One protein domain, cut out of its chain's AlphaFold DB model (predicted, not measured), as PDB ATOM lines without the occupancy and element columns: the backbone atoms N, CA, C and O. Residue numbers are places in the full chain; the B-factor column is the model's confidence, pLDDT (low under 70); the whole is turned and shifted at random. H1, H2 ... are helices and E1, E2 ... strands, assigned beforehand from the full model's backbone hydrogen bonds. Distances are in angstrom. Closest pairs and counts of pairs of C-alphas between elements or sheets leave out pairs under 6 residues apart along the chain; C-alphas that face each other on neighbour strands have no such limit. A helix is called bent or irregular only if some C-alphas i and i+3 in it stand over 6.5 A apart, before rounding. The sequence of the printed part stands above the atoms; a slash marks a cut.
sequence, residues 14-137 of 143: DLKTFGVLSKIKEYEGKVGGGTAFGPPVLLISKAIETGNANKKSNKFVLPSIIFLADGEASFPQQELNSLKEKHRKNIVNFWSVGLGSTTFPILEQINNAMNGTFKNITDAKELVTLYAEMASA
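Overview. This is residues 14 to 137 of the 143 residues of the protein "Hypothetical protein" of Rotaria magnacalcarata (UniProt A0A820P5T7). A small parallel sheet of three strands, E1, E2 and E3, is sandwiched between helix H5 over one face and H6 over the other. Beyond its E1 edge, H4, H3 and H2 stand side by side in a row, with tiny H1 at the H2 end. The printed part has 124 residues, in the order H1 H2 H3 E1 H4 E2 H5 E3 H6; the class is mixed, helices and strands. It is compact, with a radius of gyration of the C-alphas of 15.2 A, spanning 45 by 37 by 26 A.

Along the chain. H1 is residues 14 to 17, from C-alpha 14 at (19.910, 116.336, 60.273). H2 is 20 to 27, H3 38 to 53 at 23.0 A, E1 64 to 69, and H4 77 to 90 at 19.4 A. E2 is 93 to 99 at 19.3 A, H5 105 to 113, E3 117 to 121, and H6 126 to 136, ending at C-alpha 136 (27.450, 112.274, 41.467).

Arrangement. E1 and E2 are parallel, with N 67 and O 95 2.8 A apart; E2 and E3 are parallel, with N 98 and O 119 2.9 A apart. E1, H4, E2 and E2, H5, E3 are strand-helix-strand units, parallel neighbours joined through a helix, with right-handed crossovers. Three layers form: H5 and H6 are on opposite faces, at heights over the sheet of 8.6 A and 9.8 A. H3 touches H4, closest C-alphas Ser 45 and Leu 83, 5.8 A, at a shallow tilt of 26 degrees, the same way. H2 and H3 form a helical hairpin, closest C-alphas Val 20 and Thr 50, 6.4 A. H4 is irregular: C-alphas 86 and 89 are 8.2 A apart. Every O i to N i+4 pair is within hydrogen-bond range in H3, H5 and H6, against 2 of 4 in H2 and 8 of 10 in H4; H1 is too short for one.

Size, cuts and confidence. The farthest C-alphas, Lys 56 and Ser 101, are 45.3 A apart. The printed part has no cut and no long link. pLDDT is under 70 at residues 14 to 35 and 54 to 61.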
ATOM      1  N   ASP A  14      19.020 117.033  59.343       42.53
ATOM      2  CA  ASP A  14      19.910 116.336  60.273       42.53
ATOM      3  C   ASP A  14      20.816 117.270  61.102       42.53
ATOM      4  O   ASP A  14      20.989 117.053  62.300       42.53
ATOM      5  N   LEU A  15      21.348 118.368  60.549       42.25
ATOM      6  CA  LEU A  15      22.221 119.282  61.315       42.25
ATOM      7  C   LEU A  15      21.452 120.128  62.350       42.25
ATOM      8  O   LEU A  15      22.035 120.533  63.365       42.25
ATOM      9  N   LYS A  16      20.146 120.362  62.131       44.62
ATOM     10  CA  LYS A  16      19.227 120.890  63.159       44.62
ATOM     11  C   LYS A  16      19.007 119.850  64.251       44.62
ATOM     12  O   LYS A  16      19.160 120.177  65.426       44.62
ATOM     13  N   THR A  17      18.743 118.605  63.861       43.53
ATOM     14  CA  THR A  17      18.516 117.472  64.771       43.53
ATOM     15  C   THR A  17      19.732 117.174  65.658       43.53
ATOM     16  O   THR A  17      19.577 116.817  66.822       43.53
ATOM     17  N   PHE A  18      20.952 117.398  65.162       45.50
ATOM     18  CA  PHE A  18      22.201 117.162  65.899       45.50
ATOM     19  C   PHE A  18      22.675 118.332  66.785       45.50
ATOM     20  O   PHE A  18      23.758 118.252  67.368       45.50
ATOM     21  N   GLY A  19      21.912 119.430  66.893       46.22
ATOM     22  CA  GLY A  19      22.278 120.585  67.731       46.22
ATOM     23  C   GLY A  19      23.550 121.318  67.274       46.22
ATOM     24  O   GLY A  19      24.152 122.072  68.034       46.22
ATOM     25  N   VAL A  20      23.977 121.091  66.030       48.78
ATOM     26  CA  VAL A  20      25.184 121.683  65.434       48.78
ATOM     27  C   VAL A  20      24.971 123.185  65.203       48.78
ATOM     28  O   VAL A  20      25.863 123.997  65.431       48.78
ATOM     29  N   LEU A  21      23.746 123.571  64.836       46.78
ATOM     30  CA  LEU A  21      23.388 124.951  64.502       46.78
ATOM     31  C   LEU A  21      23.366 125.911  65.697       46.78
ATOM     32  O   LEU A  21      23.661 127.089  65.516       46.78
ATOM     33  N   SER A  22      23.033 125.449  66.906       49.16
ATOM     34  CA  SER A  22      23.023 126.314  68.096       49.16
ATOM     35  C   SER A  22      24.434 126.662  68.571       49.16
ATOM     36  O   SER A  22      24.651 127.786  69.003       49.16
ATOM     37  N   LYS A  23      25.400 125.746  68.417       43.88
ATOM     38  CA  LYS A  23      26.815 125.954  68.785       43.88
ATOM     39  C   LYS A  23      27.616 126.754  67.752       43.88
ATOM     40  O   LYS A  23      28.689 127.251  68.057       43.88
ATOM     41  N   ILE A  24      27.120 126.851  66.519       44.22
ATOM     42  CA  ILE A  24      27.793 127.548  65.411       44.22
ATOM     43  C   ILE A  24      27.420 129.035  65.338       44.22
ATOM     44  O   ILE A  24      28.230 129.843  64.891       44.22
ATOM     45  N   LYS A  25      26.229 129.418  65.823       44.91
ATOM     46  CA  LYS A  25      25.782 130.824  65.886       44.91
ATOM     47  C   LYS A  25      26.704 131.740  66.709       44.91
ATOM     48  O   LYS A  25      26.600 132.951  66.582       44.91
ATOM     49  N   GLU A  26      27.607 131.183  67.517       44.53
ATOM     50  CA  GLU A  26      28.566 131.938  68.336       44.53
ATOM     51  C   GLU A  26      29.777 132.489  67.551       44.53
ATOM     52  O   GLU A  26      30.523 133.296  68.092       44.53
ATOM     53  N   TYR A  27      29.969 132.120  66.275       46.50
ATOM     54  CA  TYR A  27      31.088 132.601  65.438       46.50
ATOM     55  C   TYR A  27      30.786 133.894  64.642       46.50
ATOM     56  O   TYR A  27      31.401 134.160  63.607       46.50
ATOM     57  N   GLU A  28      29.856 134.730  65.114       42.78
ATOM     58  CA  GLU A  28      29.646 136.082  64.574       42.78
ATOM     59  C   GLU A  28      30.684 137.062  65.155       42.78
ATOM     60  O   GLU A  28      30.426 137.806  66.101       42.78
ATOM     61  N   GLY A  29      31.893 137.063  64.588       39.34
ATOM     62  CA  GLY A  29      32.883 138.111  64.842       39.34
ATOM     63  C   GLY A  29      32.442 139.449  64.234       39.34
ATOM     64  O   GLY A  29      32.098 139.521  63.056       39.34
ATOM     65  N   LYS A  30      32.450 140.531  65.024       39.94
ATOM     66  CA  LYS A  30      32.282 141.908  64.527       39.94
ATOM     67  C   LYS A  30      33.603 142.415  63.950       39.94
ATOM     68  O   LYS A  30      34.468 142.690  64.768       39.94
ATOM     69  N   VAL A  31      33.711 142.629  62.633       38.19
ATOM     70  CA  VAL A  31      34.402 143.764  61.954       38.19
ATOM     71  C   VAL A  31      34.574 143.498  60.446       38.19
ATOM     72  O   VAL A  31      34.946 142.395  60.095       38.19
ATOM     73  N   GLY A  32      34.414 144.524  59.591       38.03
ATOM     74  CA  GLY A  32      35.502 144.888  58.664       38.03
ATOM     75  C   GLY A  32      35.494 144.564  57.158       38.03
ATOM     76  O   GLY A  32      36.548 144.746  56.576       38.03
ATOM     77  N   GLY A  33      34.402 144.192  56.480       47.44
ATOM     78  CA  GLY A  33      34.306 144.245  54.998       47.44
ATOM     79  C   GLY A  33      35.319 143.427  54.162       47.44
ATOM     80  O   GLY A  33      35.370 143.622  52.948       47.44
ATOM     81  N   GLY A  34      36.114 142.544  54.775       56.47
ATOM     82  CA  GLY A  34      37.110 141.708  54.108       56.47
ATOM     83  C   GLY A  34      36.577 140.319  53.754       56.47
ATOM     84  O   GLY A  34      35.539 139.880  54.254       56.47
ATOM     85  N   THR A  35      37.289 139.617  52.868       64.38
ATOM     86  CA  THR A  35      37.093 138.172  52.658       64.38
ATOM     87  C   THR A  35      38.108 137.435  53.530       64.38
ATOM     88  O   THR A  35      39.300 137.737  53.462       64.38
ATOM     89  N   ALA A  36      37.667 136.459  54.330       75.81
ATOM     90  CA  ALA A  36      38.541 135.667  55.199       75.81
ATOM     91  C   ALA A  36      38.241 134.163  55.088       75.81
ATOM     92  O   ALA A  36      37.132 133.715  55.375       75.81
ATOM     93  N   PHE A  37      39.242 133.354  54.716       80.94
ATOM     94  CA  PHE A  37      39.071 131.901  54.559       80.94
ATOM     95  C   PHE A  37      39.283 131.089  55.847       80.94
ATOM     96  O   PHE A  37      38.788 129.966  55.938       80.94
ATOM     97  N   GLY A  38      39.952 131.644  56.863       80.75
ATOM     98  CA  GLY A  38      40.190 130.965  58.144       80.75
ATOM     99  C   GLY A  38      38.902 130.573  58.888       80.75
ATOM    100  O   GLY A  38      38.708 129.386  59.173       80.75
ATOM    101  N   PRO A  39      37.970 131.513  59.155       80.56
ATOM    102  CA  PRO A  39      36.746 131.201  59.896       80.56
ATOM    103  C   PRO A  39      35.877 130.101  59.250       80.56
ATOM    104  O   PRO A  39      35.475 129.180  59.967       80.56
ATOM    105  N   PRO A  40      35.631 130.094  57.921       80.31
ATOM    106  CA  PRO A  40      34.957 128.975  57.259       80.31
ATOM    107  C   PRO A  40      35.641 127.607  57.449       80.31
ATOM    108  O   PRO A  40      34.960 126.601  57.647       80.31
ATOM    109  N   VAL A  41      36.979 127.535  57.420       84.00
ATOM    110  CA  VAL A  41      37.718 126.267  57.590       84.00
ATOM    111  C   VAL A  41      37.602 125.731  59.023       84.00
ATOM    112  O   VAL A  41      37.413 124.527  59.235       84.00
ATOM    113  N   LEU A  42      37.639 126.618  60.020       80.81
ATOM    114  CA  LEU A  42      37.392 126.250  61.418       80.81
ATOM    115  C   LEU A  42      35.966 125.734  61.620       80.81
ATOM    116  O   LEU A  42      35.752 124.731  62.308       80.81
ATOM    117  N   LEU A  43      34.997 126.377  60.969       80.62
ATOM    118  CA  LEU A  43      33.598 125.982  61.030       80.62
ATOM    119  C   LEU A  43      33.376 124.560  60.497       80.62
ATOM    120  O   LEU A  43      32.677 123.762  61.126       80.62
ATOM    121  N   ILE A  44      34.018 124.221  59.378       83.81
ATOM    122  CA  ILE A  44      34.012 122.865  58.816       83.81
ATOM    123  C   ILE A  44      34.544 121.857  59.840       83.81
ATOM    124  O   ILE A  44      33.888 120.846  60.102       83.81
ATOM    125  N   SER A  45      35.699 122.139  60.456       84.88
ATOM    126  CA  SER A  45      36.287 121.251  61.471       84.88
ATOM    127  C   SER A  45      35.304 120.994  62.615       84.88
ATOM    128  O   SER A  45      35.079 119.846  63.004       84.88
ATOM    129  N   LYS A  46      34.639 122.047  63.103       80.50
ATOM    130  CA  LYS A  46      33.675 121.927  64.200       80.50
ATOM    131  C   LYS A  46      32.429 121.130  63.818       80.50
ATOM    132  O   LYS A  46      31.907 120.369  64.641       80.50
ATOM    133  N   ALA A  47      31.948 121.289  62.588       77.88
ATOM    134  CA  ALA A  47      30.816 120.526  62.075       77.88
ATOM    135  C   ALA A  47      31.137 119.023  62.020       77.88
ATOM    136  O   ALA A  47      30.330 118.210  62.479       77.88
ATOM    137  N   ILE A  48      32.338 118.659  61.555       82.25
ATOM    138  CA  ILE A  48      32.805 117.265  61.519       82.25
ATOM    139  C   ILE A  48      32.916 116.690  62.935       82.25
ATOM    140  O   ILE A  48      32.403 115.603  63.197       82.25
ATOM    141  N   GLU A  49      33.537 117.420  63.867       83.44
ATOM    142  CA  GLU A  49      33.652 117.004  65.273       83.44
ATOM    143  C   GLU A  49      32.288 116.756  65.913       83.44
ATOM    144  O   GLU A  49      32.072 115.728  66.556       83.44
ATOM    145  N   THR A  50      31.350 117.683  65.717       76.19
ATOM    146  CA  THR A  50      30.017 117.590  66.319       76.19
ATOM    147  C   THR A  50      29.233 116.418  65.738       76.19
ATOM    148  O   THR A  50      28.598 115.664  66.474       76.19
ATOM    149  N   GLY A  51      29.322 116.207  64.425       74.56
ATOM    150  CA  GLY A  51      28.723 115.049  63.780       74.56
ATOM    151  C   GLY A  51      29.331 113.718  64.243       74.56
ATOM    152  O   GLY A  51      28.601 112.776  64.551       74.56
ATOM    153  N   ASN A  52      30.657 113.662  64.401       76.62
ATOM    154  CA  ASN A  52      31.362 112.498  64.942       76.62
ATOM    155  C   ASN A  52      30.969 112.189  66.398       76.62
ATOM    156  O   ASN A  52      30.808 111.019  66.746       76.62
ATOM    157  N   ALA A  53      30.791 113.206  67.245       73.38
ATOM    158  CA  ALA A  53      30.374 113.030  68.640       73.38
ATOM    159  C   ALA A  53      28.947 112.458  68.764       73.38
ATOM    160  O   ALA A  53      28.644 111.725  69.705       73.38
ATOM    161  N   ASN A  54      28.089 112.725  67.775       66.81
ATOM    162  CA  ASN A  54      26.699 112.264  67.726       66.81
ATOM    163  C   ASN A  54      26.514 110.881  67.056       66.81
ATOM    164  O   ASN A  54      25.383 110.454  66.798       66.81
ATOM    165  N   LYS A  55      27.605 110.128  66.831       62.62
ATOM    166  CA  LYS A  55      27.617 108.787  66.202       62.62
ATOM    167  C   LYS A  55      26.787 107.703  66.898       62.62
ATOM    168  O   LYS A  55      26.585 106.646  66.306       62.62
ATOM    169  N   LYS A  56      26.244 107.951  68.097       55.47
ATOM    170  CA  LYS A  56      25.324 107.026  68.789       55.47
ATOM    171  C   LYS A  56      24.063 106.673  67.973       55.47
ATOM    172  O   LYS A  56      23.373 105.730  68.333       55.47
ATOM    173  N   SER A  57      23.776 107.383  66.876       54.81
ATOM    174  CA  SER A  57      22.611 107.165  66.003       54.81
ATOM    175  C   SER A  57      22.865 106.334  64.728       54.81
ATOM    176  O   SER A  57      21.951 106.189  63.921       54.81
ATOM    177  N   ASN A  58      24.067 105.776  64.512       50.25
ATOM    178  CA  ASN A  58      24.401 104.935  63.340       50.25
ATOM    179  C   ASN A  58      24.227 105.596  61.947       50.25
ATOM    180  O   ASN A  58      24.297 104.912  60.930       50.25
ATOM    181  N   LYS A  59      24.032 106.921  61.875       56.41
ATOM    182  CA  LYS A  59      23.763 107.663  60.625       56.41
ATOM    183  C   LYS A  59      24.742 108.806  60.344       56.41
ATOM    184  O   LYS A  59      24.390 109.754  59.647       56.41
ATOM    185  N   PHE A  60      25.962 108.776  60.885       60.34
ATOM    186  CA  PHE A  60      26.918 109.835  60.550       60.34
ATOM    187  C   PHE A  60      27.437 109.656  59.118       60.34
ATOM    188  O   PHE A  60      28.354 108.873  58.868       60.34
ATOM    189  N   VAL A  61      26.818 110.379  58.186       65.44
ATOM    190  CA  VAL A  61      27.239 110.459  56.789       65.44
ATOM    191  C   VAL A  61      28.500 111.314  56.716       65.44
ATOM    192  O   VAL A  61      28.525 112.446  57.200       65.44
ATOM    193  N   LEU A  62      29.561 110.760  56.129       70.88
ATOM    194  CA  LEU A  62      30.805 111.493  55.918       70.88
ATOM    195  C   LEU A  62      30.538 112.702  54.994       70.88
ATOM    196  O   LEU A  62      29.961 112.519  53.918       70.88
ATOM    197  N   PRO A  63      30.923 113.933  55.375       78.19
ATOM    198  CA  PRO A  63      30.575 115.121  54.605       78.19
ATOM    199  C   PRO A  63      31.357 115.267  53.297       78.19
ATOM    200  O   PRO A  63      32.551 114.968  53.209       78.19
ATOM    201  N   SER A  64      30.672 115.832  52.301       83.25
ATOM    202  CA  SER A  64      31.297 116.543  51.184       83.25
ATOM    203  C   SER A  64      31.359 118.032  51.520       83.25
ATOM    204  O   SER A  64      30.388 118.590  52.031       83.25
ATOM    205  N   ILE A  65      32.493 118.671  51.250       87.19
ATOM    206  CA  ILE A  65      32.722 120.095  51.502       87.19
ATOM    207  C   ILE A  65      32.727 120.832  50.167       87.19
ATOM    208  O   ILE A  65      33.442 120.434  49.249       87.19
ATOM    209  N   ILE A  66      31.963 121.920  50.086       87.62
ATOM    210  CA  ILE A  66      31.943 122.831  48.941       87.62
ATOM    211  C   ILE A  66      32.292 124.227  49.452       87.62
ATOM    212  O   ILE A  66      31.616 124.755  50.335       87.62
ATOM    213  N   PHE A  67      33.351 124.809  48.903       87.19
ATOM    214  CA  PHE A  67      33.869 126.117  49.274       87.19
ATOM    215  C   PHE A  67      33.681 127.088  48.106       87.19
ATOM    216  O   PHE A  67      34.311 126.915  47.070       87.19
ATOM    217  N   LEU A  68      32.809 128.087  48.244       86.94
ATOM    218  CA  LEU A  68      32.468 129.023  47.164       86.94
ATOM    219  C   LEU A  68      33.006 130.425  47.459       86.94
ATOM    220  O   LEU A  68      32.699 130.977  48.509       86.94
ATOM    221  N   ALA A  69      33.749 131.038  46.545       86.69
ATOM    222  CA  ALA A  69      34.221 132.410  46.722       86.69
ATOM    223  C   ALA A  69      34.095 133.226  45.433       86.69
ATOM    224  O   ALA A  69      34.309 132.721  44.339       86.69
ATOM    225  N   ASP A  70      33.744 134.499  45.582       83.81
ATOM    226  CA  ASP A  70      33.649 135.522  44.531       83.81
ATOM    227  C   ASP A  70      34.783 136.562  44.622       83.81
ATOM    228  O   ASP A  70      34.827 137.519  43.854       83.81
ATOM    229  N   GLY A  71      35.710 136.373  45.562       81.00
ATOM    230  CA  GLY A  71      36.881 137.214  45.762       81.00
ATOM    231  C   GLY A  71      38.022 136.451  46.426       81.00
ATOM    232  O   GLY A  71      37.869 135.300  46.840       81.00
ATOM    233  N   GLU A  72      39.168 137.115  46.525       79.38
ATOM    234  CA  GLU A  72      40.391 136.553  47.092       79.38
ATOM    235  C   GLU A  72      40.569 136.945  48.562       79.38
ATOM    236  O   GLU A  72      40.145 138.012  49.011       79.38
ATOM    237  N   ALA A  73      41.244 136.075  49.307       82.12
ATOM    238  CA  ALA A  73      41.644 136.289  50.692       82.12
ATOM    239  C   ALA A  73      43.005 135.642  50.946       82.12
ATOM    240  O   ALA A  73      43.529 134.924  50.102       82.12
ATOM    241  N   SER A  74      43.587 135.864  52.122       85.12
ATOM    242  CA  SER A  74      44.834 135.196  52.499       85.12
ATOM    243  C   SER A  74      44.649 133.685  52.679       85.12
ATOM    244  O   SER A  74      43.613 133.216  53.158       85.12
ATOM    245  N   PHE A  75      45.685 132.921  52.325       88.50
ATOM    246  CA  PHE A  75      45.698 131.466  52.452       88.50
ATOM    247  C   PHE A  75      45.652 131.018  53.933       88.50
ATOM    248  O   PHE A  75      46.563 131.361  54.692       88.50
ATOM    249  N   PRO A  76      44.647 130.227  54.365       89.38
ATOM    250  CA  PRO A  76      44.466 129.828  55.765       89.38
ATOM    251  C   PRO A  76      45.300 128.581  56.107       89.38
ATOM    252  O   PRO A  76      44.777 127.487  56.334       89.38
ATOM    253  N   GLN A  77      46.629 128.719  56.064       90.75
ATOM    254  CA  GLN A  77      47.570 127.598  56.179       90.75
ATOM    255  C   GLN A  77      47.386 126.781  57.469       90.75
ATOM    256  O   GLN A  77      47.424 125.549  57.425       90.75
ATOM    257  N   GLN A  78      47.217 127.449  58.615       89.00
ATOM    258  CA  GLN A  78      47.143 126.789  59.923       89.00
ATOM    259  C   GLN A  78      45.827 126.020  60.091       89.00
ATOM    260  O   GLN A  78      45.812 124.879  60.565       89.00
ATOM    261  N   GLU A  79      44.722 126.622  59.658       88.44
ATOM    262  CA  GLU A  79      43.384 126.047  59.722       88.44
ATOM    263  C   GLU A  79      43.252 124.856  58.771       88.44
ATOM    264  O   GLU A  79      42.696 123.825  59.153       88.44
ATOM    265  N   LEU A  80      43.811 124.952  57.557       90.75
ATOM    266  CA  LEU A  80      43.810 123.848  56.596       90.75
ATOM    267  C   LEU A  80      44.651 122.664  57.062       90.75
ATOM    268  O   LEU A  80      44.196 121.525  56.952       90.75
ATOM    269  N   ASN A  81      45.843 122.914  57.612       91.81
ATOM    270  CA  ASN A  81      46.672 121.848  58.178       91.81
ATOM    271  C   ASN A  81      45.926 121.140  59.312       91.81
ATOM    272  O   ASN A  81      45.815 119.915  59.303       91.81
ATOM    273  N   SER A  82      45.306 121.911  60.209       90.44
ATOM    274  CA  SER A  82      44.493 121.369  61.302       90.44
ATOM    275  C   SER A  82      43.317 120.526  60.795       90.44
ATOM    276  O   SER A  82      43.069 119.440  61.320       90.44
ATOM    277  N   LEU A  83      42.597 120.993  59.768       89.56
ATOM    278  CA  LEU A  83      41.490 120.256  59.155       89.56
ATOM    279  C   LEU A  83      41.979 118.944  58.524       89.56
ATOM    280  O   LEU A  83      41.354 117.898  58.700       89.56
ATOM    281  N   LYS A  84      43.103 118.981  57.804       90.38
ATOM    282  CA  LYS A  84      43.678 117.815  57.129       90.38
ATOM    283  C   LYS A  84      44.161 116.770  58.130       90.38
ATOM    284  O   LYS A  84      43.783 115.607  58.023       90.38
ATOM    285  N   GLU A  85      44.941 117.174  59.122       91.19
ATOM    286  CA  GLU A  85      45.485 116.262  60.130       91.19
ATOM    287  C   GLU A  85      44.381 115.583  60.945       91.19
ATOM    288  O   GLU A  85      44.428 114.373  61.166       91.19
ATOM    289  N   LYS A  86      43.356 116.341  61.353       89.69
ATOM    290  CA  LYS A  86      42.298 115.829  62.233       89.69
ATOM    291  C   LYS A  86      41.197 115.081  61.488       89.69
ATOM    292  O   LYS A  86      40.691 114.085  61.996       89.69
ATOM    293  N   HIS A  87      40.812 115.560  60.304       89.06
ATOM    294  CA  HIS A  87      39.523 115.208  59.696       89.06
ATOM    295  C   HIS A  87      39.614 114.695  58.259       89.06
ATOM    296  O   HIS A  87      38.581 114.362  57.682       89.06
ATOM    297  N   ARG A  88      40.804 114.567  57.647       87.25
ATOM    298  CA  ARG A  88      40.921 114.172  56.225       87.25
ATOM    299  C   ARG A  88      40.189 112.876  55.880       87.25
ATOM    300  O   ARG A  88      39.567 112.802  54.820       87.25
ATOM    301  N   LYS A  89      40.244 111.880  56.769       85.19
ATOM    302  CA  LYS A  89      39.567 110.578  56.612       85.19
ATOM    303  C   LYS A  89      38.044 110.677  56.713       85.19
ATOM    304  O   LYS A  89      37.339 109.770  56.284       85.19
ATOM    305  N   ASN A  90      37.536 111.766  57.286       84.06
ATOM    306  CA  ASN A  90      36.111 112.026  57.427       84.06
ATOM    307  C   ASN A  90      35.537 112.847  56.268       84.06
ATOM    308  O   ASN A  90      34.326 113.015  56.210       84.06
ATOM    309  N   ILE A  91      36.373 113.342  55.357       86.06
ATOM    310  CA  ILE A  91      35.945 114.158  54.222       86.06
ATOM    311  C   ILE A  91      35.871 113.272  52.983       86.06
ATOM    312  O   ILE A  91      36.891 112.749  52.524       86.06
ATOM    313  N   VAL A  92      34.661 113.124  52.442       85.06
ATOM    314  CA  VAL A  92      34.404 112.336  51.229       85.06
ATOM    315  C   VAL A  92      34.924 113.077  50.022       85.06
ATOM    316  O   VAL A  92      35.734 112.528  49.294       85.06
ATOM    317  N   ASN A  93      34.483 114.319  49.841       85.94
ATOM    318  CA  ASN A  93      34.824 115.168  48.710       85.94
ATOM    319  C   ASN A  93      35.142 116.575  49.207       85.94
ATOM    320  O   ASN A  93      34.542 117.046  50.172       85.94
ATOM    321  N   PHE A  94      36.061 117.247  48.524       90.31
ATOM    322  CA  PHE A  94      36.357 118.655  48.737       90.31
ATOM    323  C   PHE A  94      36.299 119.351  47.386       90.31
ATOM    324  O   PHE A  94      36.948 118.911  46.438       90.31
ATOM    325  N   TRP A  95      35.508 120.408  47.305       91.56
ATOM    326  CA  TRP A  95      35.362 121.229  46.118       91.56
ATOM    327  C   TRP A  95      35.638 122.673  46.475       91.56
ATOM    328  O   TRP A  95      35.143 123.157  47.495       91.56
ATOM    329  N   SER A  96      36.368 123.367  45.612       91.75
ATOM    330  CA  SER A  96      36.464 124.817  45.676       91.75
ATOM    331  C   SER A  96      35.998 125.443  44.365       91.75
ATOM    332  O   SER A  96      36.268 124.939  43.274       91.75
ATOM    333  N   VAL A  97      35.200 126.498  44.484       91.44
ATOM    334  CA  VAL A  97      34.431 127.073  43.384       91.44
ATOM    335  C   VAL A  97      34.626 128.579  43.362       91.44
ATOM    336  O   VAL A  97      34.163 129.277  44.267       91.44
ATOM    337  N   GLY A  98      35.315 129.065  42.335       91.62
ATOM    338  CA  GLY A  98      35.390 130.489  42.024       91.62
ATOM    339  C   GLY A  98      34.110 130.949  41.329       91.62
ATOM    340  O   GLY A  98      33.562 130.216  40.505       91.62
ATOM    341  N   LEU A  99      33.614 132.132  41.680       89.81
ATOM    342  CA  LEU A  99      32.450 132.760  41.060       89.81
ATOM    343  C   LEU A  99      32.858 134.079  40.403       89.81
ATOM    344  O   LEU A  99      33.219 135.038  41.081       89.81
ATOM    345  N   GLY A 100      32.740 134.142  39.081       86.81
ATOM    346  CA  GLY A 100      33.027 135.321  38.275       86.81
ATOM    347  C   GLY A 100      34.284 135.179  37.418       86.81
ATOM    348  O   GLY A 100      34.907 134.127  37.314       86.81
ATOM    349  N   SER A 101      34.646 136.273  36.754       83.50
ATOM    350  CA  SER A 101      35.695 136.281  35.727       83.50
ATOM    351  C   SER A 101      37.106 136.547  36.265       83.50
ATOM    352  O   SER A 101      38.025 136.731  35.471       83.50
ATOM    353  N   THR A 102      37.286 136.611  37.586       82.19
ATOM    354  CA  THR A 102      38.598 136.869  38.199       82.19
ATOM    355  C   THR A 102      39.403 135.576  38.360       82.19
ATOM    356  O   THR A 102      38.863 134.474  38.249       82.19
ATOM    357  N   THR A 103      40.710 135.696  38.591       85.88
ATOM    358  CA  THR A 103      41.572 134.549  38.901       85.88
ATOM    359  C   THR A 103      41.517 134.222  40.390       85.88
ATOM    360  O   THR A 103      41.519 135.127  41.222       85.88
ATOM    361  N   PHE A 104      41.509 132.927  40.724       91.25
ATOM    362  CA  PHE A 104      41.372 132.462  42.108       91.25
ATOM    363  C   PHE A 104      42.575 131.638  42.611       91.25
ATOM    364  O   PHE A 104      42.414 130.464  42.965       91.25
ATOM    365  N   PRO A 105      43.801 132.199  42.615       92.19
ATOM    366  CA  PRO A 105      45.010 131.446  42.948       92.19
ATOM    367  C   PRO A 105      44.988 130.882  44.371       92.19
ATOM    368  O   PRO A 105      45.433 129.754  44.591       92.19
ATOM    369  N   ILE A 106      44.441 131.617  45.346       90.75
ATOM    370  CA  ILE A 106      44.375 131.116  46.721       90.75
ATOM    371  C   ILE A 106      43.345 129.995  46.834       90.75
ATOM    372  O   ILE A 106      43.586 129.002  47.518       90.75
ATOM    373  N   LEU A 107      42.223 130.089  46.124       90.88
ATOM    374  CA  LEU A 107      41.206 129.040  46.130       90.88
ATOM    375  C   LEU A 107      41.691 127.741  45.466       90.88
ATOM    376  O   LEU A 107      41.357 126.642  45.924       90.88
ATOM    377  N   GLU A 108      42.510 127.861  44.422       93.06
ATOM    378  CA  GLU A 108      43.208 126.740  43.794       93.06
ATOM    379  C   GLU A 108      44.248 126.131  44.750       93.06
ATOM    380  O   GLU A 108      44.317 124.910  44.909       93.06
ATOM    381  N   GLN A 109      44.999 126.965  45.478       93.88
ATOM    382  CA  GLN A 109      45.934 126.503  46.505       93.88
ATOM    383  C   GLN A 109      45.220 125.730  47.630       93.88
ATOM    384  O   GLN A 109      45.686 124.662  48.039       93.88
ATOM    385  N   ILE A 110      44.064 126.222  48.093       92.00
ATOM    386  CA  ILE A 110      43.195 125.538  49.067       92.00
ATOM    387  C   ILE A 110      42.753 124.178  48.519       92.00
ATOM    388  O   ILE A 110      42.844 123.168  49.223       92.00
ATOM    389  N   ASN A 111      42.316 124.133  47.257       92.88
ATOM    390  CA  ASN A 111      41.907 122.892  46.608       92.88
ATOM    391  C   ASN A 111      43.022 121.844  46.607       92.88
ATOM    392  O   ASN A 111      42.810 120.694  46.997       92.88
ATOM    393  N   ASN A 112      44.216 122.264  46.188       92.81
ATOM    394  CA  ASN A 112      45.381 121.398  46.071       92.81
ATOM    395  C   ASN A 112      45.809 120.858  47.439       92.81
ATOM    396  O   ASN A 112      46.082 119.667  47.572       92.81
ATOM    397  N   ALA A 113      45.777 121.689  48.486       91.19
ATOM    398  CA  ALA A 113      46.089 121.255  49.849       91.19
ATOM    399  C   ALA A 113      45.157 120.131  50.351       91.19
ATOM    400  O   ALA A 113      45.595 119.242  51.098       91.19
ATOM    401  N   MET A 114      43.895 120.152  49.910       90.62
ATOM    402  CA  MET A 114      42.843 119.210  50.300       90.62
ATOM    403  C   MET A 114      42.677 118.013  49.351       90.62
ATOM    404  O   MET A 114      41.857 117.135  49.632       90.62
ATOM    405  N   ASN A 115      43.467 117.931  48.272       90.50
ATOM    406  CA  ASN A 115      43.258 117.006  47.150       90.50
ATOM    407  C   ASN A 115      41.813 117.070  46.615       90.50
ATOM    408  O   ASN A 115      41.179 116.034  46.417       90.50
ATOM    409  N   GLY A 116      41.268 118.277  46.463       90.56
ATOM    410  CA  GLY A 116      39.901 118.497  46.003       90.56
ATOM    411  C   GLY A 116      39.759 118.647  44.487       90.56
ATOM    412  O   GLY A 116      40.703 118.442  43.722       90.56
ATOM    413  N   THR A 117      38.569 119.062  44.053       92.94
ATOM    414  CA  THR A 117      38.297 119.517  42.681       92.94
ATOM    415  C   THR A 117      38.016 121.019  42.646       92.94
ATOM    416  O   THR A 117      37.092 121.495  43.306       92.94
ATOM    417  N   PHE A 118      38.789 121.752  41.843       92.81
ATOM    418  CA  PHE A 118      38.588 123.181  41.608       92.81
ATOM    419  C   PHE A 118      37.759 123.411  40.342       92.81
ATOM    420  O   PHE A 118      37.984 122.766  39.315       92.81
ATOM    421  N   LYS A 119      36.814 124.350  40.409       92.69
ATOM    422  CA  LYS A 119      36.054 124.847  39.258       92.69
ATOM    423  C   LYS A 119      35.942 126.363  39.342       92.69
ATOM    424  O   LYS A 119      35.733 126.907  40.419       92.69
ATOM    425  N   ASN A 120      36.023 127.037  38.203       92.50
ATOM    426  CA  ASN A 120      35.653 128.441  38.105       92.50
ATOM    427  C   ASN A 120      34.356 128.545  37.305       92.50
ATOM    428  O   ASN A 120      34.280 127.978  36.219       92.50
ATOM    429  N   ILE A 121      33.359 129.234  37.849       91.12
ATOM    430  CA  ILE A 121      32.074 129.469  37.198       91.12
ATOM    431  C   ILE A 121      32.003 130.926  36.778       91.12
ATOM    432  O   ILE A 121      32.116 131.825  37.611       91.12
ATOM    433  N   THR A 122      31.735 131.151  35.497       88.81
ATOM    434  CA  THR A 122      31.576 132.502  34.942       88.81
ATOM    435  C   THR A 122      30.123 132.835  34.606       88.81
ATOM    436  O   THR A 122      29.748 134.005  34.668       88.81
ATOM    437  N   ASP A 123      29.290 131.826  34.327       87.06
ATOM    438  CA  ASP A 123      27.851 131.958  34.076       87.06
ATOM    439  C   ASP A 123      27.037 131.183  35.131       87.06
ATOM    440  O   ASP A 123      27.294 130.017  35.428       87.06
ATOM    441  N   ALA A 124      25.991 131.814  35.672       81.25
ATOM    442  CA  ALA A 124      25.072 131.195  36.626       81.25
ATOM    443  C   ALA A 124      24.448 129.880  36.115       81.25
ATOM    444  O   ALA A 124      24.115 129.010  36.921       81.25
ATOM    445  N   LYS A 125      24.312 129.695  34.796       84.81
ATOM    446  CA  LYS A 125      23.825 128.441  34.195       84.81
ATOM    447  C   LYS A 125      24.730 127.245  34.501       84.81
ATOM    448  O   LYS A 125      24.240 126.120  34.569       84.81
ATOM    449  N   GLU A 126      26.021 127.473  34.729       84.81
ATOM    450  CA  GLU A 126      26.988 126.421  35.049       84.81
ATOM    451  C   GLU A 126      26.797 125.862  36.470       84.81
ATOM    452  O   GLU A 126      27.195 124.729  36.739       84.81
ATOM    453  N   LEU A 127      26.135 126.603  37.374       81.62
ATOM    454  CA  LEU A 127      25.891 126.166  38.757       81.62
ATOM    455  C   LEU A 127      25.056 124.885  38.824       81.62
ATOM    456  O   LEU A 127      25.311 124.033  39.673       81.62
ATOM    457  N   VAL A 128      24.070 124.734  37.933       80.19
ATOM    458  CA  VAL A 128      23.199 123.547  37.902       80.19
ATOM    459  C   VAL A 128      24.000 122.312  37.498       80.19
ATOM    460  O   VAL A 128      23.916 121.276  38.157       80.19
ATOM    461  N   THR A 129      24.823 122.438  36.454       84.19
ATOM    462  CA  THR A 129      25.723 121.370  36.004       84.19
ATOM    463  C   THR A 129      26.727 121.015  37.092       84.19
ATOM    464  O   THR A 129      26.899 119.840  37.406       84.19
ATOM    465  N   LEU A 130      27.329 122.020  37.736       85.44
ATOM    466  CA  LEU A 130      28.279 121.799  38.821       85.44
ATOM    467  C   LEU A 130      27.634 121.071  40.007       85.44
ATOM    468  O   LEU A 130      28.227 120.147  40.559       85.44
ATOM    469  N   TYR A 131      26.412 121.446  40.385       81.44
ATOM    470  CA  TYR A 131      25.690 120.773  41.462       81.44
ATOM    471  C   TYR A 131      25.420 119.298  41.134       81.44
ATOM    472  O   TYR A 131      25.601 118.429  41.990       81.44
ATOM    473  N   ALA A 132      25.049 118.993  39.887       80.88
ATOM    474  CA  ALA A 132      24.872 117.616  39.428       80.88
ATOM    475  C   ALA A 132      26.194 116.820  39.454       80.88
ATOM    476  O   ALA A 132      26.221 115.681  39.930       80.88
ATOM    477  N   GLU A 133      27.305 117.425  39.016       83.88
ATOM    478  CA  GLU A 133      28.642 116.824  39.114       83.88
ATOM    479  C   GLU A 133      28.989 116.494  40.572       83.88
ATOM    480  O   GLU A 133      29.350 115.358  40.878       83.88
ATOM    481  N   MET A 134      28.801 117.443  41.493       83.12
ATOM    482  CA  MET A 134      29.073 117.257  42.921       83.12
ATOM    483  C   MET A 134      28.222 116.153  43.551       83.12
ATOM    484  O   MET A 134      28.739 115.356  44.334       83.12
ATOM    485  N   ALA A 135      26.933 116.083  43.208       78.56
ATOM    486  CA  ALA A 135      26.021 115.061  43.722       78.56
ATOM    487  C   ALA A 135      26.389 113.646  43.241       78.56
ATOM    488  O   ALA A 135      26.156 112.667  43.948       78.56
ATOM    489  N   SER A 136      26.990 113.539  42.053       78.88
ATOM    490  CA  SER A 136      27.450 112.274  41.467       78.88
ATOM    491  C   SER A 136      28.919 111.940  41.774       78.88
ATOM    492  O   SER A 136      29.405 110.867  41.400       78.88
ATOM    493  N   ALA A 137      29.641 112.843  42.445       74.12
ATOM    494  CA  ALA A 137      31.081 112.746  42.628       74.12
ATOM    495  C   ALA A 137      31.478 111.528  43.474       74.12
ATOM    496  O   ALA A 137      31.016 111.334  44.604       74.12
TER     497      ALA A 137